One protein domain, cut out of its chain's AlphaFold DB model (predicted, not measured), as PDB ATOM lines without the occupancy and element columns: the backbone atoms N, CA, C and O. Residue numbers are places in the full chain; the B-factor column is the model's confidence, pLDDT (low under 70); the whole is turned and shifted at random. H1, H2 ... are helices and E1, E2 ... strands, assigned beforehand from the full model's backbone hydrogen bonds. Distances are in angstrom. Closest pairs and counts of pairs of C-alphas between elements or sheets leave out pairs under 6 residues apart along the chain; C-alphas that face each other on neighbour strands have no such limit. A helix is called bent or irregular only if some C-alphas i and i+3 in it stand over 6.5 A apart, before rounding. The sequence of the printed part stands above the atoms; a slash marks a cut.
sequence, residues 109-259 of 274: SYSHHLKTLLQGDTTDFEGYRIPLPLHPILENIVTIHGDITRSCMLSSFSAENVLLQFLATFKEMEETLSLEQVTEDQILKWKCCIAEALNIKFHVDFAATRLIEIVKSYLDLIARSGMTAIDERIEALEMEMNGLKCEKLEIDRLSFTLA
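This is residues 109 to 259 of the 274 residues of the protein "uncharacterized protein LOC107927651" of Gossypium hirsutum (UniProt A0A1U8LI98). A compact head of four helices and a small strand hairpin has one very long helix, H5, as an arm: the first part of H5 packs on H4 in the head, and its residues 223 to 259 stick out free. In the head, H3 runs through the middle, with H4 on it and with H1, H2 and the E1 E2 hairpin around it. The printed part has 151 residues, with five named helices and two named strands in the order H1 E1 E2 H2 H3 H4 H5; the sheet, E1 - E2, is antiparallel and the class is mostly helix. The whole is extended, with a radius of gyration of the C-alphas of 27.2 A and spans of 98 by 28 by 23 A, the arm making the length.

Strand E1 is residues 122 to 125, 9.6 A long, from C-alpha 122 at (-1.685, -36.788, 53.567), and E2 is residues 128 to 131, 9.7 A. H1 is residues 112 to 117, 9.0 A. H2 is residues 132 to 145, 20.1 A, and H3 is residues 156 to 175, 26.8 A. Both are irregular: C-alphas 133 and 136 are 7.0 A apart, and C-alphas 158 and 161 are 7.3 A apart. H3 also has a kink of 26 degrees near residue 163. H4 is residues 184 to 199, 22.5 A. H5 is residues 205 to 259, 80.8 A, from C-alpha 205 at (-8.329, -52.534, 33.802) to C-alpha 259 at (39.252, -40.402, -30.303).

E1 and E2 form an antiparallel hairpin, with N 123 and O 130 at 2.8 A and N 125 and O 128 at 2.9 A, within hydrogen-bond range. The closest C-alphas of E2 and H3 are those of Tyr 128 and Ser 156, 5.5 A. H3 is the hub, touching three helices. It touches H2 about perpendicular, at 86 degrees, closest at the C-alphas of Leu 134 and Leu 167, 6.6 A. H1 and H3 only just touch, with 3 pairs of C-alphas within 8 A, the closest being Leu 114 and Ala 168, 6.3 A. H3, H4 and H5 form an up and down bundle, each running against the one before. H3 and H4 are a helical hairpin, closest at the C-alphas of Phe 166 and Cys 193, 6.0 A, at a tilt of 38 degrees, only just steep. H4 and H5 are another, at a shallow tilt of 23 degrees; H5 touches H4 with residues 205 to 215 alone, the closest C-alphas being Ile 194 and Ala 208, 6.5 A. In H1, H4 and H5 every O i to N i+4 pair is within hydrogen-bond range; H2 has 8 of 10 and H3 14 of 16.

The C-alphas of Gly 127 and Ala 259 are the farthest apart, 98.1 A. Without residues 223 to 259 the body spans 43 by 28 by 25 A. The printed part has no cut and no long link. The mean pLDDT of the printed part is 90.1; residues 109 to 114 and residue 177 are under 70.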
ATOM      1  N   SER A 109      13.763 -46.044  38.988       55.00
ATOM      2  CA  SER A 109      13.524 -44.903  39.869       55.00
ATOM      3  C   SER A 109      12.464 -44.004  39.238       55.00
ATOM      4  O   SER A 109      12.649 -43.504  38.132       55.00
ATOM      5  N   TYR A 110      11.390 -43.738  39.979       58.00
ATOM      6  CA  TYR A 110      10.387 -42.727  39.650       58.00
ATOM      7  C   TYR A 110      11.019 -41.413  39.178       58.00
ATOM      8  O   TYR A 110      12.061 -40.996  39.705       58.00
ATOM      9  N   SER A 111      10.368 -40.767  38.199       64.81
ATOM     10  CA  SER A 111      10.739 -39.427  37.756       64.81
ATOM     11  C   SER A 111      10.779 -38.493  38.966       64.81
ATOM     12  O   SER A 111      10.088 -38.704  39.967       64.81
ATOM     13  N   HIS A 112      11.611 -37.456  38.900       69.69
ATOM     14  CA  HIS A 112      11.705 -36.484  39.991       69.69
ATOM     15  C   HIS A 112      10.320 -35.914  40.351       69.69
ATOM     16  O   HIS A 112       9.998 -35.775  41.526       69.69
ATOM     17  N   HIS A 113       9.477 -35.685  39.340       67.31
ATOM     18  CA  HIS A 113       8.104 -35.222  39.503       67.31
ATOM     19  C   HIS A 113       7.251 -36.171  40.363       67.31
ATOM     20  O   HIS A 113       6.614 -35.738  41.319       67.31
ATOM     21  N   LEU A 114       7.312 -37.480  40.100       67.44
ATOM     22  CA  LEU A 114       6.611 -38.493  40.895       67.44
ATOM     23  C   LEU A 114       7.094 -38.541  42.344       67.44
ATOM     24  O   LEU A 114       6.284 -38.668  43.257       67.44
ATOM     25  N   LYS A 115       8.402 -38.384  42.581       71.62
ATOM     26  CA  LYS A 115       8.936 -38.310  43.951       71.62
ATOM     27  C   LYS A 115       8.396 -37.103  44.713       71.62
ATOM     28  O   LYS A 115       8.211 -37.202  45.920       71.62
ATOM     29  N   THR A 116       8.139 -35.989  44.030       76.69
ATOM     30  CA  THR A 116       7.518 -34.803  44.631       76.69
ATOM     31  C   THR A 116       6.038 -35.029  44.944       76.69
ATOM     32  O   THR A 116       5.583 -34.607  46.000       76.69
ATOM     33  N   LEU A 117       5.297 -35.739  44.083       77.06
ATOM     34  CA  LEU A 117       3.874 -36.050  44.311       77.06
ATOM     35  C   LEU A 117       3.632 -36.930  45.547       77.06
ATOM     36  O   LEU A 117       2.545 -36.896  46.115       77.06
ATOM     37  N   LEU A 118       4.638 -37.706  45.951       79.38
ATOM     38  CA  LEU A 118       4.593 -38.574  47.128       79.38
ATOM     39  C   LEU A 118       5.005 -37.869  48.432       79.38
ATOM     40  O   LEU A 118       4.997 -38.498  49.487       79.38
ATOM     41  N   GLN A 119       5.394 -36.593  48.376       79.38
ATOM     42  CA  GLN A 119       5.808 -35.808  49.542       79.38
ATOM     43  C   GLN A 119       4.690 -34.878  50.026       79.38
ATOM     44  O   GLN A 119       3.830 -34.459  49.255       79.38
ATOM     45  N   GLY A 120       4.767 -34.496  51.304       80.44
ATOM     46  CA  GLY A 120       3.880 -33.513  51.925       80.44
ATOM     47  C   GLY A 120       2.772 -34.133  52.770       80.44
ATOM     48  O   GLY A 120       2.867 -35.282  53.204       80.44
ATOM     49  N   ASP A 121       1.743 -33.332  53.031       90.56
ATOM     50  CA  ASP A 121       0.607 -33.729  53.858       90.56
ATOM     51  C   ASP A 121      -0.223 -34.829  53.183       90.56
ATOM     52  O   ASP A 121      -0.303 -34.928  51.952       90.56
ATOM     53  N   THR A 122      -0.865 -35.655  54.010       92.62
ATOM     54  CA  THR A 122      -1.685 -36.788  53.567       92.62
ATOM     55  C   THR A 122      -3.091 -36.706  54.152       92.62
ATOM     56  O   THR A 122      -3.299 -36.118  55.212       92.62
ATOM     57  N   THR A 123      -4.047 -37.316  53.461       93.38
ATOM     58  CA  THR A 123      -5.408 -37.558  53.943       93.38
ATOM     59  C   THR A 123      -5.679 -39.055  54.004       93.38
ATOM     60  O   THR A 123      -5.077 -39.826  53.255       93.38
ATOM     61  N   ASP A 124      -6.579 -39.466  54.892       92.94
ATOM     62  CA  ASP A 124      -7.037 -40.852  54.958       92.94
ATOM     63  C   ASP A 124      -8.106 -41.117  53.888       92.94
ATOM     64  O   ASP A 124      -8.983 -40.283  53.651       92.94
ATOM     65  N   PHE A 125      -8.017 -42.277  53.246       90.00
ATOM     66  CA  PHE A 125      -9.055 -42.850  52.397       90.00
ATOM     67  C   PHE A 125      -9.113 -44.346  52.684       90.00
ATOM     68  O   PHE A 125      -8.169 -45.046  52.339       90.00
ATOM     69  N   GLU A 126     -10.173 -44.844  53.326       86.81
ATOM     70  CA  GLU A 126     -10.346 -46.280  53.635       86.81
ATOM     71  C   GLU A 126      -9.108 -46.918  54.316       86.81
ATOM     72  O   GLU A 126      -8.744 -48.068  54.065       86.81
ATOM     73  N   GLY A 127      -8.413 -46.156  55.173       88.62
ATOM     74  CA  GLY A 127      -7.192 -46.599  55.851       88.62
ATOM     75  C   GLY A 127      -5.902 -46.503  55.026       88.62
ATOM     76  O   GLY A 127      -4.869 -47.013  55.472       88.62
ATOM     77  N   TYR A 128      -5.940 -45.892  53.838       92.31
ATOM     78  CA  TYR A 128      -4.776 -45.522  53.033       92.31
ATOM     79  C   TYR A 128      -4.378 -44.065  53.283       92.31
ATOM     80  O   TYR A 128      -5.223 -43.171  53.244       92.31
ATOM     81  N   ARG A 129      -3.075 -43.798  53.452       93.50
ATOM     82  CA  ARG A 129      -2.553 -42.425  53.548       93.50
ATOM     83  C   ARG A 129      -2.223 -41.892  52.163       93.50
ATOM     84  O   ARG A 129      -1.228 -42.282  51.555       93.50
ATOM     85  N   ILE A 130      -3.054 -40.984  51.674       94.25
ATOM     86  CA  ILE A 130      -2.970 -40.441  50.321       94.25
ATOM     87  C   ILE A 130      -2.377 -39.030  50.366       94.25
ATOM     88  O   ILE A 130      -2.977 -38.151  50.984       94.25
ATOM     89  N   PRO A 131      -1.233 -38.766  49.710       94.12
ATOM     90  CA  PRO A 131      -0.707 -37.416  49.541       94.12
ATOM     91  C   PRO A 131      -1.735 -36.484  48.899       94.12
ATOM     92  O   PRO A 131      -2.370 -36.846  47.903       94.12
ATOM     93  N   LEU A 132      -1.859 -35.259  49.419       92.31
ATOM     94  CA  LEU A 132      -2.810 -34.267  48.898       92.31
ATOM     95  C   LEU A 132      -2.727 -34.058  47.369       92.31
ATOM     96  O   LEU A 132      -3.783 -33.971  46.743       92.31
ATOM     97  N   PRO A 133      -1.542 -34.046  46.713       90.50
ATOM     98  CA  PRO A 133      -1.455 -33.899  45.255       90.50
ATOM     99  C   PRO A 133      -2.070 -35.048  44.438       90.50
ATOM    100  O   PRO A 133      -2.326 -34.873  43.242       90.50
ATOM    101  N   LEU A 134      -2.260 -36.218  45.055       92.25
ATOM    102  CA  LEU A 134      -2.862 -37.406  44.443       92.25
ATOM    103  C   LEU A 134      -4.339 -37.570  44.814       92.25
ATOM    104  O   LEU A 134      -5.045 -38.324  44.147       92.25
ATOM    105  N   HIS A 135      -4.824 -36.852  45.828       92.88
ATOM    106  CA  HIS A 135      -6.203 -36.972  46.288       92.88
ATOM    107  C   HIS A 135      -7.242 -36.663  45.191       92.88
ATOM    108  O   HIS A 135      -8.101 -37.513  44.973       92.88
ATOM    109  N   PRO A 136      -7.123 -35.577  44.393       93.12
ATOM    110  CA  PRO A 136      -8.067 -35.321  43.300       93.12
ATOM    111  C   PRO A 136      -8.071 -36.415  42.223       93.12
ATOM    112  O   PRO A 136      -9.090 -36.664  41.584       93.12
ATOM    113  N   ILE A 137      -6.932 -37.086  42.013       94.44
ATOM    114  CA  ILE A 137      -6.822 -38.198  41.060       94.44
ATOM    115  C   ILE A 137      -7.576 -39.413  41.591       94.44
ATOM    116  O   ILE A 137      -8.356 -40.017  40.857       94.44
ATOM    117  N   LEU A 138      -7.376 -39.746  42.870       95.31
ATOM    118  CA  LEU A 138      -8.097 -40.832  43.524       95.31
ATOM    119  C   LEU A 138      -9.607 -40.571  43.530       95.31
ATOM    120  O   LEU A 138     -10.363 -41.454  43.142       95.31
ATOM    121  N   GLU A 139     -10.047 -39.366  43.897       95.19
ATOM    122  CA  GLU A 139     -11.466 -38.990  43.871       95.19
ATOM    123  C   GLU A 139     -12.073 -39.142  42.474       95.19
ATOM    124  O   GLU A 139     -13.164 -39.699  42.329       95.19
ATOM    125  N   ASN A 140     -11.364 -38.694  41.433       95.50
ATOM    126  CA  ASN A 140     -11.825 -38.828  40.056       95.50
ATOM    127  C   ASN A 140     -11.958 -40.302  39.643       95.50
ATOM    128  O   ASN A 140     -12.986 -40.706  39.098       95.50
ATOM    129  N   ILE A 141     -10.954 -41.127  39.958       96.06
ATOM    130  CA  ILE A 141     -10.995 -42.569  39.688       96.06
ATOM    131  C   ILE A 141     -12.166 -43.217  40.425       96.06
ATOM    132  O   ILE A 141     -12.941 -43.939  39.804       96.06
ATOM    133  N   VAL A 142     -12.339 -42.933  41.717       95.62
ATOM    134  CA  VAL A 142     -13.428 -43.497  42.525       95.62
ATOM    135  C   VAL A 142     -14.794 -43.065  41.996       95.62
ATOM    136  O   VAL A 142     -15.727 -43.864  41.960       95.62
ATOM    137  N   THR A 143     -14.912 -41.828  41.520       96.75
ATOM    138  CA  THR A 143     -16.155 -41.303  40.943       96.75
ATOM    139  C   THR A 143     -16.531 -42.011  39.639       96.75
ATOM    140  O   THR A 143     -17.705 -42.305  39.422       96.75
ATOM    141  N   ILE A 144     -15.558 -42.294  38.768       96.31
ATOM    142  CA  ILE A 144     -15.803 -42.868  37.434       96.31
ATOM    143  C   ILE A 144     -15.851 -44.401  37.474       96.31
ATOM    144  O   ILE A 144     -16.690 -45.020  36.818       96.31
ATOM    145  N   HIS A 145     -14.943 -45.018  38.226       95.31
ATOM    146  CA  HIS A 145     -14.677 -46.456  38.209       95.31
ATOM    147  C   HIS A 145     -15.069 -47.166  39.512       95.31
ATOM    148  O   HIS A 145     -15.085 -48.396  39.553       95.31
ATOM    149  N   GLY A 146     -15.435 -46.421  40.559       95.12
ATOM    150  CA  GLY A 146     -15.672 -46.960  41.896       95.12
ATOM    151  C   GLY A 146     -14.377 -47.184  42.680       95.12
ATOM    152  O   GLY A 146     -13.276 -46.901  42.212       95.12
ATOM    153  N   ASP A 147     -14.509 -47.700  43.903       94.81
ATOM    154  CA  ASP A 147     -13.353 -48.047  44.732       94.81
ATOM    155  C   ASP A 147     -12.558 -49.210  44.119       94.81
ATOM    156  O   ASP A 147     -12.954 -50.380  44.175       94.81
ATOM    157  N   ILE A 148     -11.400 -48.862  43.556       96.12
ATOM    158  CA  ILE A 148     -10.482 -49.789  42.896       96.12
ATOM    159  C   ILE A 148      -9.807 -50.757  43.872       96.12
ATOM    160  O   ILE A 148      -9.300 -51.788  43.434       96.12
ATOM    161  N   THR A 149      -9.792 -50.455  45.174       95.62
ATOM    162  CA  THR A 149      -9.097 -51.246  46.201       95.62
ATOM    163  C   THR A 149      -9.981 -52.319  46.828       95.62
ATOM    164  O   THR A 149      -9.472 -53.254  47.443       95.62
ATOM    165  N   ARG A 150     -11.299 -52.253  46.605       93.94
ATOM    166  CA  ARG A 150     -12.324 -53.063  47.280       93.94
ATOM    167  C   ARG A 150     -12.108 -54.581  47.248       93.94
ATOM    168  O   ARG A 150     -12.592 -55.289  48.128       93.94
ATOM    169  N   SER A 151     -11.457 -55.107  46.211       92.81
ATOM    170  CA  SER A 151     -11.183 -56.547  46.067       92.81
ATOM    171  C   SER A 151      -9.777 -56.959  46.499       92.81
ATOM    172  O   SER A 151      -9.426 -58.135  46.385       92.81
ATOM    173  N   CYS A 152      -8.979 -56.020  47.004       92.88
ATOM    174  CA  CYS A 152      -7.664 -56.306  47.539       92.88
ATOM    175  C   CYS A 152      -7.782 -57.101  48.842       92.88
ATOM    176  O   CYS A 152      -8.500 -56.721  49.762       92.88
ATOM    177  N   MET A 153      -7.046 -58.207  48.921       92.00
ATOM    178  CA  MET A 153      -6.990 -59.048  50.124       92.00
ATOM    179  C   MET A 153      -5.878 -58.624  51.092       92.00
ATOM    180  O   MET A 153      -5.738 -59.204  52.169       92.00
ATOM    181  N   LEU A 154      -5.049 -57.657  50.698       93.06
ATOM    182  CA  LEU A 154      -3.974 -57.132  51.529       93.06
ATOM    183  C   LEU A 154      -4.511 -56.056  52.473       93.06
ATOM    184  O   LEU A 154      -5.479 -55.366  52.166       93.06
ATOM    185  N   SER A 155      -3.839 -55.879  53.611       93.88
ATOM    186  CA  SER A 155      -4.116 -54.731  54.479       93.88
ATOM    187  C   SER A 155      -3.817 -53.418  53.749       93.88
ATOM    188  O   SER A 155      -2.918 -53.379  52.900       93.88
ATOM    189  N   SER A 156      -4.507 -52.336  54.118       90.12
ATOM    190  CA  SER A 156      -4.246 -51.010  53.547       90.12
ATOM    191  C   SER A 156      -2.775 -50.615  53.703       90.12
ATOM    192  O   SER A 156      -2.155 -50.183  52.738       90.12
ATOM    193  N   PHE A 157      -2.165 -50.907  54.856       88.69
ATOM    194  CA  PHE A 157      -0.736 -50.697  55.106       88.69
ATOM    195  C   PHE A 157       0.169 -51.442  54.108       88.69
ATOM    196  O   PHE A 157       1.146 -50.885  53.618       88.69
ATOM    197  N   SER A 158      -0.156 -52.695  53.780       89.88
ATOM    198  CA  SER A 158       0.622 -53.504  52.831       89.88
ATOM    199  C   SER A 158       0.410 -53.086  51.373       89.88
ATOM    200  O   SER A 158       1.327 -53.214  50.566       89.88
ATOM    201  N   ALA A 159      -0.786 -52.607  51.029       93.12
ATOM    202  CA  ALA A 159      -1.150 -52.211  49.669       93.12
ATOM    203  C   ALA A 159      -0.886 -50.723  49.366       93.12
ATOM    204  O   ALA A 159      -0.910 -50.332  48.200       93.12
ATOM    205  N   GLU A 160      -0.607 -49.900  50.384       91.88
ATOM    206  CA  GLU A 160      -0.459 -48.442  50.270       91.88
ATOM    207  C   GLU A 160       0.546 -48.047  49.190       91.88
ATOM    208  O   GLU A 160       0.220 -47.266  48.301       91.88
ATOM    209  N   ASN A 161       1.743 -48.637  49.200       90.12
ATOM    210  CA  ASN A 161       2.771 -48.293  48.220       90.12
ATOM    211  C   ASN A 161       2.321 -48.594  46.780       90.12
ATOM    212  O   ASN A 161       2.552 -47.788  45.886       90.12
ATOM    213  N   VAL A 162       1.620 -49.711  46.554       91.88
ATOM    214  CA  VAL A 162       1.102 -50.061  45.222       91.88
ATOM    215  C   VAL A 162       0.032 -49.063  44.780       91.88
ATOM    216  O   VAL A 162       0.057 -48.609  43.638       91.88
ATOM    217  N   LEU A 163      -0.863 -48.650  45.686       94.75
ATOM    218  CA  LEU A 163      -1.875 -47.631  45.393       94.75
ATOM    219  C   LEU A 163      -1.238 -46.288  45.040       94.75
ATOM    220  O   LEU A 163      -1.592 -45.684  44.032       94.75
ATOM    221  N   LEU A 164      -0.270 -45.833  45.833       92.69
ATOM    222  CA  LEU A 164       0.410 -44.565  45.588       92.69
ATOM    223  C   LEU A 164       1.159 -44.567  44.255       92.69
ATOM    224  O   LEU A 164       1.052 -43.614  43.484       92.69
ATOM    225  N   GLN A 165       1.872 -45.653  43.953       90.31
ATOM    226  CA  GLN A 165       2.568 -45.815  42.678       90.31
ATOM    227  C   GLN A 165       1.601 -45.853  41.497       90.31
ATOM    228  O   GLN A 165       1.872 -45.235  40.465       90.31
ATOM    229  N   PHE A 166       0.464 -46.529  41.656       94.31
ATOM    230  CA  PHE A 166      -0.587 -46.568  40.651       94.31
ATOM    231  C   PHE A 166      -1.183 -45.178  40.392       94.31
ATOM    232  O   PHE A 166      -1.204 -44.741  39.246       94.31
ATOM    233  N   LEU A 167      -1.609 -44.454  41.432       94.31
ATOM    234  CA  LEU A 167      -2.207 -43.120  41.294       94.31
ATOM    235  C   LEU A 167      -1.252 -42.138  40.620       94.31
ATOM    236  O   LEU A 167      -1.643 -41.367  39.745       94.31
ATOM    237  N   ALA A 168       0.015 -42.189  41.015       90.19
ATOM    238  CA  ALA A 168       1.038 -41.322  40.471       90.19
ATOM    239  C   ALA A 168       1.346 -41.680  38.999       90.19
ATOM    240  O   ALA A 168       1.443 -40.791  38.156       90.19
ATOM    241  N   THR A 169       1.402 -42.975  38.669       91.06
ATOM    242  CA  THR A 169       1.523 -43.477  37.287       91.06
ATOM    243  C   THR A 169       0.343 -43.053  36.417       91.06
ATOM    244  O   THR A 169       0.541 -42.550  35.317       91.06
ATOM    245  N   PHE A 170      -0.884 -43.216  36.912       92.62
ATOM    246  CA  PHE A 170      -2.087 -42.843  36.179       92.62
ATOM    247  C   PHE A 170      -2.125 -41.338  35.906       92.62
ATOM    248  O   PHE A 170      -2.405 -40.922  34.787       92.62
ATOM    249  N   LYS A 171      -1.748 -40.518  36.896       90.38
ATOM    250  CA  LYS A 171      -1.587 -39.075  36.706       90.38
ATOM    251  C   LYS A 171      -0.571 -38.751  35.611       90.38
ATOM    252  O   LYS A 171      -0.872 -37.948  34.738       90.38
ATOM    253  N   GLU A 172       0.601 -39.390  35.629       88.50
ATOM    254  CA  GLU A 172       1.631 -39.187  34.602       88.50
ATOM    255  C   GLU A 172       1.103 -39.554  33.203       88.50
ATOM    256  O   GLU A 172       1.314 -38.802  32.256       88.50
ATOM    257  N   MET A 173       0.353 -40.654  33.075       90.00
ATOM    258  CA  MET A 173      -0.276 -41.063  31.812       90.00
ATOM    259  C   MET A 173      -1.328 -40.059  31.312       90.00
ATOM    260  O   MET A 173      -1.396 -39.802  30.111       90.00
ATOM    261  N   GLU A 174      -2.133 -39.486  32.209       86.75
ATOM    262  CA  GLU A 174      -3.172 -38.504  31.862       86.75
ATOM    263  C   GLU A 174      -2.594 -37.117  31.538       86.75
ATOM    264  O   GLU A 174      -3.076 -36.436  30.636       86.75
ATOM    265  N   GLU A 175      -1.530 -36.704  32.229       83.25
ATOM    266  CA  GLU A 175      -0.835 -35.431  31.987       83.25
ATOM    267  C   GLU A 175       0.141 -35.489  30.803       83.25
ATOM    268  O   GLU A 175       0.689 -34.462  30.394       83.25
ATOM    269  N   THR A 176       0.367 -36.670  30.222       72.50
ATOM    270  CA  THR A 176       1.202 -36.829  29.030       72.50
ATOM    271  C   THR A 176       0.515 -36.174  27.823       72.50
ATOM    272  O   THR A 176      -0.274 -36.790  27.108       72.50
ATOM    273  N   LEU A 177       0.821 -34.892  27.598       62.16
ATOM    274  CA  LEU A 177       0.207 -34.055  26.558       62.16
ATOM    275  C   LEU A 177       0.764 -34.307  25.148       62.16
ATOM    276  O   LEU A 177       0.037 -34.125  24.173       62.16
ATOM    277  N   SER A 178       2.034 -34.712  25.019       77.00
ATOM    278  CA  SER A 178       2.638 -35.071  23.728       77.00
ATOM    279  C   SER A 178       3.312 -36.434  23.797       77.00
ATOM    280  O   SER A 178       4.226 -36.667  24.588       77.00
ATOM    281  N   LEU A 179       2.889 -37.313  22.892       80.00
ATOM    282  CA  LEU A 179       3.478 -38.628  22.679       80.00
ATOM    283  C   LEU A 179       4.971 -38.558  22.307       80.00
ATOM    284  O   LEU A 179       5.714 -39.493  22.577       80.00
ATOM    285  N   GLU A 180       5.425 -37.450  21.719       80.81
ATOM    286  CA  GLU A 180       6.823 -37.248  21.306       80.81
ATOM    287  C   GLU A 180       7.778 -37.162  22.504       80.81
ATOM    288  O   GLU A 180       8.975 -37.399  22.361       80.81
ATOM    289  N   GLN A 181       7.255 -36.822  23.685       80.81
ATOM    290  CA  GLN A 181       8.022 -36.756  24.931       80.81
ATOM    291  C   GLN A 181       8.029 -38.088  25.687       80.81
ATOM    292  O   GLN A 181       8.782 -38.240  26.650       80.81
ATOM    293  N   VAL A 182       7.204 -39.048  25.262       87.75
ATOM    294  CA  VAL A 182       7.128 -40.370  25.881       87.75
ATOM    295  C   VAL A 182       8.332 -41.197  25.463       87.75
ATOM    296  O   VAL A 182       8.671 -41.304  24.286       87.75
ATOM    297  N   THR A 183       8.969 -41.823  26.442       89.25
ATOM    298  CA  THR A 183      10.109 -42.717  26.233       89.25
ATOM    299  C   THR A 183       9.706 -44.181  26.405       89.25
ATOM    300  O   THR A 183       8.764 -44.497  27.135       89.25
ATOM    301  N   GLU A 184      10.453 -45.098  25.778       90.75
ATOM    302  CA  GLU A 184      10.247 -46.543  25.967       90.75
ATOM    303  C   GLU A 184      10.293 -46.943  27.451       90.75
ATOM    304  O   GLU A 184       9.486 -47.755  27.898       90.75
ATOM    305  N   ASP A 185      11.216 -46.356  28.219       88.12
ATOM    306  CA  ASP A 185      11.398 -46.643  29.647       88.12
ATOM    307  C   ASP A 185      10.173 -46.235  30.477       88.12
ATOM    308  O   ASP A 185       9.715 -46.999  31.325       88.12
ATOM    309  N   GLN A 186       9.571 -45.078  30.175       89.19
ATOM    310  CA  GLN A 186       8.329 -44.645  30.821       89.19
ATOM    311  C   GLN A 186       7.182 -45.619  30.554       89.19
ATOM    312  O   GLN A 186       6.511 -46.036  31.496       89.19
ATOM    313  N   ILE A 187       6.989 -46.041  29.299       91.94
ATOM    314  CA  ILE A 187       5.927 -46.992  28.944       91.94
ATOM    315  C   ILE A 187       6.120 -48.323  29.681       91.94
ATOM    316  O   ILE A 187       5.166 -48.878  30.230       91.94
ATOM    317  N   LEU A 188       7.354 -48.833  29.722       90.75
ATOM    318  CA  LEU A 188       7.683 -50.071  30.431       90.75
ATOM    319  C   LEU A 188       7.452 -49.942  31.941       90.75
ATOM    320  O   LEU A 188       6.922 -50.858  32.569       90.75
ATOM    321  N   LYS A 189       7.770 -48.784  32.521       88.19
ATOM    322  CA  LYS A 189       7.502 -48.492  33.927       88.19
ATOM    323  C   LYS A 189       6.005 -48.451  34.233       88.19
ATOM    324  O   LYS A 189       5.571 -49.089  35.190       88.19
ATOM    325  N   TRP A 190       5.205 -47.776  33.407       92.06
ATOM    326  CA  TRP A 190       3.748 -47.754  33.565       92.06
ATOM    327  C   TRP A 190       3.148 -49.158  33.473       92.06
ATOM    328  O   TRP A 190       2.317 -49.526  34.304       92.06
ATOM    329  N   LYS A 191       3.630 -49.974  32.524       92.56
ATOM    330  CA  LYS A 191       3.257 -51.389  32.405       92.56
ATOM    331  C   LYS A 191       3.507 -52.147  33.710       92.56
ATOM    332  O   LYS A 191       2.607 -52.844  34.174       92.56
ATOM    333  N   CYS A 192       4.698 -52.020  34.300       89.88
ATOM    334  CA  CYS A 192       5.033 -52.697  35.554       89.88
ATOM    335  C   CYS A 192       4.121 -52.261  36.707       89.88
ATOM    336  O   CYS A 192       3.557 -53.122  37.377       89.88
ATOM    337  N   CYS A 193       3.911 -50.955  36.903       91.06
ATOM    338  CA  CYS A 193       3.050 -50.452  37.979       91.06
ATOM    339  C   CYS A 193       1.597 -50.941  37.842       91.06
ATOM    340  O   CYS A 193       0.980 -51.345  38.828       91.06
ATOM    341  N   ILE A 194       1.050 -50.946  36.620       93.88
ATOM    342  CA  ILE A 194      -0.305 -51.456  36.362       93.88
ATOM    343  C   ILE A 194      -0.369 -52.969  36.615       93.88
ATOM    344  O   ILE A 194      -1.321 -53.444  37.231       93.88
ATOM    345  N   ALA A 195       0.649 -53.728  36.195       92.31
ATOM    346  CA  ALA A 195       0.710 -55.168  36.440       92.31
ATOM    347  C   ALA A 195       0.759 -55.497  37.942       92.31
ATOM    348  O   ALA A 195       0.064 -56.405  38.395       92.31
ATOM    349  N   GLU A 196       1.520 -54.735  38.733       91.81
ATOM    350  CA  GLU A 196       1.574 -54.901  40.190       91.81
ATOM    351  C   GLU A 196       0.220 -54.625  40.859       91.81
ATOM    352  O   GLU A 196      -0.221 -55.413  41.699       91.81
ATOM    353  N   ALA A 197      -0.476 -53.562  40.445       94.50
ATOM    354  CA  ALA A 197      -1.818 -53.246  40.933       94.50
ATOM    355  C   ALA A 197      -2.836 -54.354  40.594       94.50
ATOM    356  O   ALA A 197      -3.580 -54.806  41.469       94.50
ATOM    357  N   LEU A 198      -2.820 -54.868  39.359       94.19
ATOM    358  CA  LEU A 198      -3.655 -56.008  38.957       94.19
ATOM    359  C   LEU A 198      -3.336 -57.269  39.771       94.19
ATOM    360  O   LEU A 198      -4.241 -58.016  40.159       94.19
ATOM    361  N   ASN A 199      -2.055 -57.513  40.059       93.31
ATOM    362  CA  ASN A 199      -1.605 -58.691  40.799       93.31
ATOM    363  C   ASN A 199      -2.180 -58.733  42.222       93.31
ATOM    364  O   ASN A 199      -2.610 -59.790  42.685       93.31
ATOM    365  N   ILE A 200      -2.289 -57.576  42.880       94.31
ATOM    366  CA  ILE A 200      -2.915 -57.461  44.208       94.31
ATOM    367  C   ILE A 200      -4.438 -57.258  44.163       94.31
ATOM    368  O   ILE A 200      -5.044 -56.954  45.191       94.31
ATOM    369  N   LYS A 201      -5.062 -57.480  42.999       96.00
ATOM    370  CA  LYS A 201      -6.516 -57.417  42.768       96.00
ATOM    371  C   LYS A 201      -7.125 -56.020  42.879       96.00
ATOM    372  O   LYS A 201      -8.295 -55.897  43.241       96.00
ATOM    373  N   PHE A 202      -6.369 -54.980  42.529       96.25
ATOM    374  CA  PHE A 202      -6.987 -53.689  42.241       96.25
ATOM    375  C   PHE A 202      -7.717 -53.722  40.894       96.25
ATOM    376  O   PHE A 202      -7.228 -54.305  39.924       96.25
ATOM    377  N   HIS A 203      -8.872 -53.059  40.824       96.38
ATOM    378  CA  HIS A 203      -9.673 -52.928  39.601       96.38
ATOM    379  C   HIS A 203      -9.142 -51.793  38.725       96.38
ATOM    380  O   HIS A 203      -9.688 -50.693  38.713       96.38
ATOM    381  N   VAL A 204      -8.039 -52.046  38.017       96.12
ATOM    382  CA  VAL A 204      -7.319 -51.035  37.216       96.12
ATOM    383  C   VAL A 204      -7.279 -51.354  35.717       96.12
ATOM    384  O   VAL A 204      -6.423 -50.855  34.985       96.12
ATOM    385  N   ASP A 205      -8.228 -52.153  35.223       95.12
ATOM    386  CA  ASP A 205      -8.329 -52.534  33.802       95.12
ATOM    387  C   ASP A 205      -8.469 -51.323  32.862       95.12
ATOM    388  O   ASP A 205      -8.003 -51.340  31.717       95.12
ATOM    389  N   PHE A 206      -9.065 -50.232  33.352       94.81
ATOM    390  CA  PHE A 206      -9.163 -48.971  32.612       94.81
ATOM    391  C   PHE A 206      -7.777 -48.370  32.325       94.81
ATOM    392  O   PHE A 206      -7.520 -47.913  31.212       94.81
ATOM    393  N   ALA A 207      -6.850 -48.439  33.284       95.38
ATOM    394  CA  ALA A 207      -5.486 -47.959  33.105       95.38
ATOM    395  C   ALA A 207      -4.696 -48.869  32.154       95.38
ATOM    396  O   ALA A 207      -3.943 -48.376  31.316       95.38
ATOM    397  N   ALA A 208      -4.913 -50.187  32.217       93.75
ATOM    398  CA  ALA A 208      -4.334 -51.123  31.251       93.75
ATOM    399  C   ALA A 208      -4.810 -50.820  29.819       93.75
ATOM    400  O   ALA A 208      -4.006 -50.796  28.885       93.75
ATOM    401  N   THR A 209      -6.098 -50.514  29.651       93.69
ATOM    402  CA  THR A 209      -6.670 -50.094  28.363       93.69
ATOM    403  C   THR A 209      -6.009 -48.810  27.864       93.69
ATOM    404  O   THR A 209      -5.547 -48.758  26.723       93.69
ATOM    405  N   ARG A 210      -5.871 -47.806  28.738       92.75
ATOM    406  CA  ARG A 210      -5.205 -46.542  28.412       92.75
ATOM    407  C   ARG A 210      -3.746 -46.740  27.995       92.75
ATOM    408  O   ARG A 210      -3.297 -46.161  27.009       92.75
ATOM    409  N   LEU A 211      -3.009 -47.600  28.697       93.62
ATOM    410  CA  LEU A 211      -1.631 -47.939  28.341       93.62
ATOM    411  C   LEU A 211      -1.543 -48.555  26.938       93.62
ATOM    412  O   LEU A 211      -0.645 -48.203  26.177       93.62
ATOM    413  N   ILE A 212      -2.475 -49.440  26.571       91.75
ATOM    414  CA  ILE A 212      -2.513 -50.047  25.232       91.75
ATOM    415  C   ILE A 212      -2.691 -48.976  24.146       91.75
ATOM    416  O   ILE A 212      -2.042 -49.055  23.103       91.75
ATOM    417  N   GLU A 213      -3.538 -47.970  24.369       91.44
ATOM    418  CA  GLU A 213      -3.714 -46.853  23.428       91.44
ATOM    419  C   GLU A 213      -2.431 -46.035  23.256       91.44
ATOM    420  O   GLU A 213      -2.058 -45.694  22.128       91.44
ATOM    421  N   ILE A 214      -1.735 -45.759  24.360       91.81
ATOM    422  CA  ILE A 214      -0.456 -45.044  24.336       91.81
ATOM    423  C   ILE A 214       0.593 -45.863  23.581       91.81
ATOM    424  O   ILE A 214       1.245 -45.332  22.686       91.81
ATOM    425  N   VAL A 215       0.715 -47.162  23.877       92.06
ATOM    426  CA  VAL A 215       1.633 -48.079  23.184       92.06
ATOM    427  C   VAL A 215       1.361 -48.090  21.684       92.06
ATOM    428  O   VAL A 215       2.293 -47.937  20.903       92.06
ATOM    429  N   LYS A 216       0.098 -48.232  21.263       90.50
ATOM    430  CA  LYS A 216      -0.269 -48.204  19.837       90.50
ATOM    431  C   LYS A 216       0.163 -46.901  19.178       90.50
ATOM    432  O   LYS A 216       0.850 -46.926  18.164       90.50
ATOM    433  N   SER A 217      -0.171 -45.776  19.803       91.00
ATOM    434  CA  SER A 217       0.189 -44.459  19.283       91.00
ATOM    435  C   SER A 217       1.711 -44.309  19.167       91.00
ATOM    436  O   SER A 217       2.213 -43.798  18.166       91.00
ATOM    437  N   TYR A 218       2.454 -44.787  20.171       92.00
ATOM    438  CA  TYR A 218       3.916 -44.760  20.215       92.00
ATOM    439  C   TYR A 218       4.550 -45.601  19.101       92.00
ATOM    440  O   TYR A 218       5.476 -45.151  18.426       92.00
ATOM    441  N   LEU A 219       4.017 -46.798  18.854       90.94
ATOM    442  CA  LEU A 219       4.438 -47.646  17.740       90.94
ATOM    443  C   LEU A 219       4.174 -46.972  16.391       90.94
ATOM    444  O   LEU A 219       5.051 -46.975  15.527       90.94
ATOM    445  N   ASP A 220       3.019 -46.325  16.227       90.44
ATOM    446  CA  ASP A 220       2.717 -45.575  15.008       90.44
ATOM    447  C   ASP A 220       3.702 -44.412  14.800       90.44
ATOM    448  O   ASP A 220       4.082 -44.112  13.667       90.44
ATOM    449  N   LEU A 221       4.142 -43.755  15.880       90.44
ATOM    450  CA  LEU A 221       5.160 -42.704  15.817       90.44
ATOM    451  C   LEU A 221       6.514 -43.251  15.342       90.44
ATOM    452  O   LEU A 221       7.114 -42.659  14.445       90.44
ATOM    453  N   ILE A 222       6.963 -44.387  15.886       89.81
ATOM    454  CA  ILE A 222       8.197 -45.069  15.451       89.81
ATOM    455  C   ILE A 222       8.102 -45.500  13.984       89.81
ATOM    456  O   ILE A 222       9.054 -45.355  13.217       89.81
ATOM    457  N   ALA A 223       6.955 -46.037  13.571       89.62
ATOM    458  CA  ALA A 223       6.740 -46.464  12.197       89.62
ATOM    459  C   ALA A 223       6.829 -45.281  11.221       89.62
ATOM    460  O   ALA A 223       7.517 -45.372  10.203       89.62
ATOM    461  N   ARG A 224       6.183 -44.153  11.554       90.81
ATOM    462  CA  ARG A 224       6.234 -42.932  10.738       90.81
ATOM    463  C   ARG A 224       7.640 -42.352  10.653       90.81
ATOM    464  O   ARG A 224       8.079 -42.041   9.552       90.81
ATOM    465  N   SER A 225       8.357 -42.241  11.772       88.75
ATOM    466  CA  SER A 225       9.725 -41.707  11.765       88.75
ATOM    467  C   SER A 225      10.683 -42.597  10.970       88.75
ATOM    468  O   SER A 225      11.512 -42.089  10.217       88.75
ATOM    469  N   GLY A 226      10.522 -43.919  11.065       87.56
ATOM    470  CA  GLY A 226      11.259 -44.877  10.244       87.56
ATOM    471  C   GLY A 226      10.980 -44.719   8.748       87.56
ATOM    472  O   GLY A 226      11.916 -44.765   7.956       87.56
ATOM    473  N   MET A 227       9.719 -44.493   8.361       90.38
ATOM    474  CA  MET A 227       9.353 -44.247   6.962       90.38
ATOM    475  C   MET A 227      10.003 -42.966   6.433       90.38
ATOM    476  O   MET A 227      10.666 -43.007   5.404       90.38
ATOM    477  N   THR A 228       9.903 -41.859   7.177       92.06
ATOM    478  CA  THR A 228      10.527 -40.584   6.793       92.06
ATOM    479  C   THR A 228      12.039 -40.723   6.600       92.06
ATOM    480  O   THR A 228      12.572 -40.246   5.605       92.06
ATOM    481  N   ALA A 229      12.729 -41.446   7.487       90.75
ATOM    482  CA  ALA A 229      14.168 -41.681   7.350       90.75
ATOM    483  C   ALA A 229      14.531 -42.517   6.106       90.75
ATOM    484  O   ALA A 229      15.602 -42.334   5.521       90.75
ATOM    485  N   ILE A 230      13.664 -43.452   5.698       93.31
ATOM    486  CA  ILE A 230      13.842 -44.229   4.464       93.31
ATOM    487  C   ILE A 230      13.624 -43.337   3.240       93.31
ATOM    488  O   ILE A 230      14.453 -43.375   2.331       93.31
ATOM    489  N   ASP A 231      12.571 -42.520   3.231       95.19
ATOM    490  CA  ASP A 231      12.277 -41.590   2.135       95.19
ATOM    491  C   ASP A 231      13.440 -40.605   1.915       95.19
ATOM    492  O   ASP A 231      13.932 -40.464   0.795       95.19
ATOM    493  N   GLU A 232      13.974 -40.017   2.992       95.81
ATOM    494  CA  GLU A 232      15.159 -39.143   2.945       95.81
ATOM    495  C   GLU A 232      16.394 -39.866   2.378       95.81
ATOM    496  O   GLU A 232      17.189 -39.297   1.624       95.81
ATOM    497  N   ARG A 233      16.572 -41.150   2.718       96.62
ATOM    498  CA  ARG A 233      17.680 -41.967   2.209       96.62
ATOM    499  C   ARG A 233      17.521 -42.285   0.724       96.62
ATOM    500  O   ARG A 233      18.528 -42.312   0.016       96.62
ATOM    501  N   ILE A 234      16.297 -42.543   0.266       97.69
ATOM    502  CA  ILE A 234      15.984 -42.767  -1.149       97.69
ATOM    503  C   ILE A 234      16.311 -41.504  -1.946       97.69
ATOM    504  O   ILE A 234      17.079 -41.588  -2.902       97.69
ATOM    505  N   GLU A 235      15.831 -40.340  -1.505       97.69
ATOM    506  CA  GLU A 235      16.092 -39.062  -2.177       97.69
ATOM    507  C   GLU A 235      17.599 -38.768  -2.279       97.69
ATOM    508  O   GLU A 235      18.108 -38.405  -3.344       97.69
ATOM    509  N   ALA A 236      18.354 -39.006  -1.199       97.75
ATOM    510  CA  ALA A 236      19.807 -38.842  -1.201       97.75
ATOM    511  C   ALA A 236      20.509 -39.747  -2.232       97.75
ATOM    512  O   ALA A 236      21.397 -39.290  -2.958       97.75
ATOM    513  N   LEU A 237      20.104 -41.017  -2.324       98.38
ATOM    514  CA  LEU A 237      20.667 -41.972  -3.283       98.38
ATOM    515  C   LEU A 237      20.285 -41.635  -4.729       98.38
ATOM    516  O   LEU A 237      21.103 -41.796  -5.636       98.38
ATOM    517  N   GLU A 238      19.070 -41.142  -4.963       98.00
ATOM    518  CA  GLU A 238      18.637 -40.689  -6.285       98.00
ATOM    519  C   GLU A 238      19.454 -39.484  -6.767       98.00
ATOM    520  O   GLU A 238      19.873 -39.446  -7.929       98.00
ATOM    521  N   MET A 239      19.746 -38.526  -5.881       97.50
ATOM    522  CA  MET A 239      20.633 -37.401  -6.195       97.50
ATOM    523  C   MET A 239      22.051 -37.862  -6.546       97.50
ATOM    524  O   MET A 239      22.605 -37.415  -7.554       97.50
ATOM    525  N   GLU A 240      22.629 -38.779  -5.764       97.94
ATOM    526  CA  GLU A 240      23.964 -39.333  -6.024       97.94
ATOM    527  C   GLU A 240      24.012 -40.072  -7.370       97.94
ATOM    528  O   GLU A 240      24.895 -39.824  -8.197       97.94
ATOM    529  N   MET A 241      23.012 -40.915  -7.649       97.69
ATOM    530  CA  MET A 241      22.887 -41.632  -8.918       97.69
ATOM    531  C   MET A 241      22.800 -40.671 -10.112       97.69
ATOM    532  O   MET A 241      23.438 -40.901 -11.145       97.69
ATOM    533  N   ASN A 242      22.027 -39.591  -9.987       97.62
ATOM    534  CA  ASN A 242      21.915 -38.576 -11.032       97.62
ATOM    535  C   ASN A 242      23.246 -37.841 -11.254       97.62
ATOM    536  O   ASN A 242      23.630 -37.627 -12.406       97.62
ATOM    537  N   GLY A 243      23.980 -37.520 -10.184       97.75
ATOM    538  CA  GLY A 243      25.322 -36.937 -10.263       97.75
ATOM    539  C   GLY A 243      26.310 -37.830 -11.016       97.75
ATOM    540  O   GLY A 243      26.922 -37.392 -11.991       97.75
ATOM    541  N   LEU A 244      26.387 -39.112 -10.645       97.50
ATOM    542  CA  LEU A 244      27.249 -40.097 -11.311       97.50
ATOM    543  C   LEU A 244      26.875 -40.303 -12.785       97.50
ATOM    544  O   LEU A 244      27.738 -40.489 -13.645       97.50
ATOM    545  N   LYS A 245      25.579 -40.252 -13.112       97.00
ATOM    546  CA  LYS A 245      25.103 -40.346 -14.497       97.00
ATOM    547  C   LYS A 245      25.558 -39.149 -15.336       97.00
ATOM    548  O   LYS A 245      25.925 -39.345 -16.494       97.00
ATOM    549  N   CYS A 246      25.562 -37.942 -14.769       96.12
ATOM    550  CA  CYS A 246      26.108 -36.753 -15.424       96.12
ATOM    551  C   CYS A 246      27.620 -36.878 -15.652       96.12
ATOM    552  O   CYS A 246      28.070 -36.688 -16.780       96.12
ATOM    553  N   GLU A 247      28.386 -37.280 -14.634       96.12
ATOM    554  CA  GLU A 247      29.840 -37.476 -14.746       96.12
ATOM    555  C   GLU A 247      30.191 -38.511 -15.828       96.12
ATOM    556  O   GLU A 247      31.048 -38.276 -16.682       96.12
ATOM    557  N   LYS A 248      29.455 -39.629 -15.876       96.12
ATOM    558  CA  LYS A 248      29.616 -40.637 -16.929       96.12
ATOM    559  C   LYS A 248      29.413 -40.048 -18.329       96.12
ATOM    560  O   LYS A 248      30.213 -40.320 -19.221       96.12
ATOM    561  N   LEU A 249      28.369 -39.241 -18.530       95.81
ATOM    562  CA  LEU A 249      28.103 -38.601 -19.823       95.81
ATOM    563  C   LEU A 249      29.218 -37.626 -20.227       95.81
ATOM    564  O   LEU A 249      29.542 -37.523 -21.412       95.81
ATOM    565  N   GLU A 250      29.820 -36.924 -19.268       94.75
ATOM    566  CA  GLU A 250      30.964 -36.048 -19.532       94.75
ATOM    567  C   GLU A 250      32.193 -36.842 -19.979       94.75
ATOM    568  O   GLU A 250      32.823 -36.484 -20.979       94.75
ATOM    569  N   ILE A 251      32.493 -37.954 -19.304       95.31
ATOM    570  CA  ILE A 251      33.585 -38.862 -19.679       95.31
ATOM    571  C   ILE A 251      33.344 -39.462 -21.072       95.31
ATOM    572  O   ILE A 251      34.245 -39.447 -21.917       95.31
ATOM    573  N   ASP A 252      32.127 -39.932 -21.355       93.56
ATOM    574  CA  ASP A 252      31.748 -40.475 -22.666       93.56
ATOM    575  C   ASP A 252      31.921 -39.415 -23.773       93.56
ATOM    576  O   ASP A 252      32.462 -39.693 -24.848       93.56
ATOM    577  N   ARG A 253      31.561 -38.153 -23.503       92.56
ATOM    578  CA  ARG A 253      31.756 -37.048 -24.454       92.56
ATOM    579  C   ARG A 253      33.235 -36.725 -24.685       92.56
ATOM    580  O   ARG A 253      33.648 -36.481 -25.824       92.56
ATOM    581  N   LEU A 254      34.038 -36.691 -23.620       92.19
ATOM    582  CA  LEU A 254      35.473 -36.408 -23.702       92.19
ATOM    583  C   LEU A 254      36.224 -37.521 -24.436       92.19
ATOM    584  O   LEU A 254      37.042 -37.228 -25.310       92.19
ATOM    585  N   SER A 255      35.909 -38.783 -24.145       87.94
ATOM    586  CA  SER A 255      36.519 -39.936 -24.813       87.94
ATOM    587  C   SER A 255      36.238 -39.943 -26.320       87.94
ATOM    588  O   SER A 255      37.168 -40.125 -27.109       87.94
ATOM    589  N   PHE A 256      35.005 -39.636 -26.740       83.56
ATOM    590  CA  PHE A 256      34.662 -39.489 -28.157       83.56
ATOM    591  C   PHE A 256      35.447 -38.354 -28.832       83.56
ATOM    592  O   PHE A 256      35.974 -38.522 -29.932       83.56
ATOM    593  N   THR A 257      35.574 -37.209 -28.156       81.50
ATOM    594  CA  THR A 257      36.305 -36.042 -28.679       81.50
ATOM    595  C   THR A 257      37.791 -36.355 -28.884       81.50
ATOM    596  O   THR A 257      38.341 -36.062 -29.946       81.50
ATOM    597  N   LEU A 258      38.428 -37.003 -27.903       76.19
ATOM    598  CA  LEU A 258      39.837 -37.406 -27.973       76.19
ATOM    599  C   LEU A 258      40.091 -38.464 -29.059       76.19
ATOM    600  O   LEU A 258      41.102 -38.408 -29.763       76.19
ATOM    601  N   ALA A 259      39.168 -39.412 -29.233       75.50
ATOM    602  CA  ALA A 259      39.252 -40.402 -30.303       75.50
ATOM    603  C   ALA A 259      39.198 -39.744 -31.696       75.50
ATOM    604  O   ALA A 259      39.964 -40.120 -32.582       75.50
TER     605      ALA A 259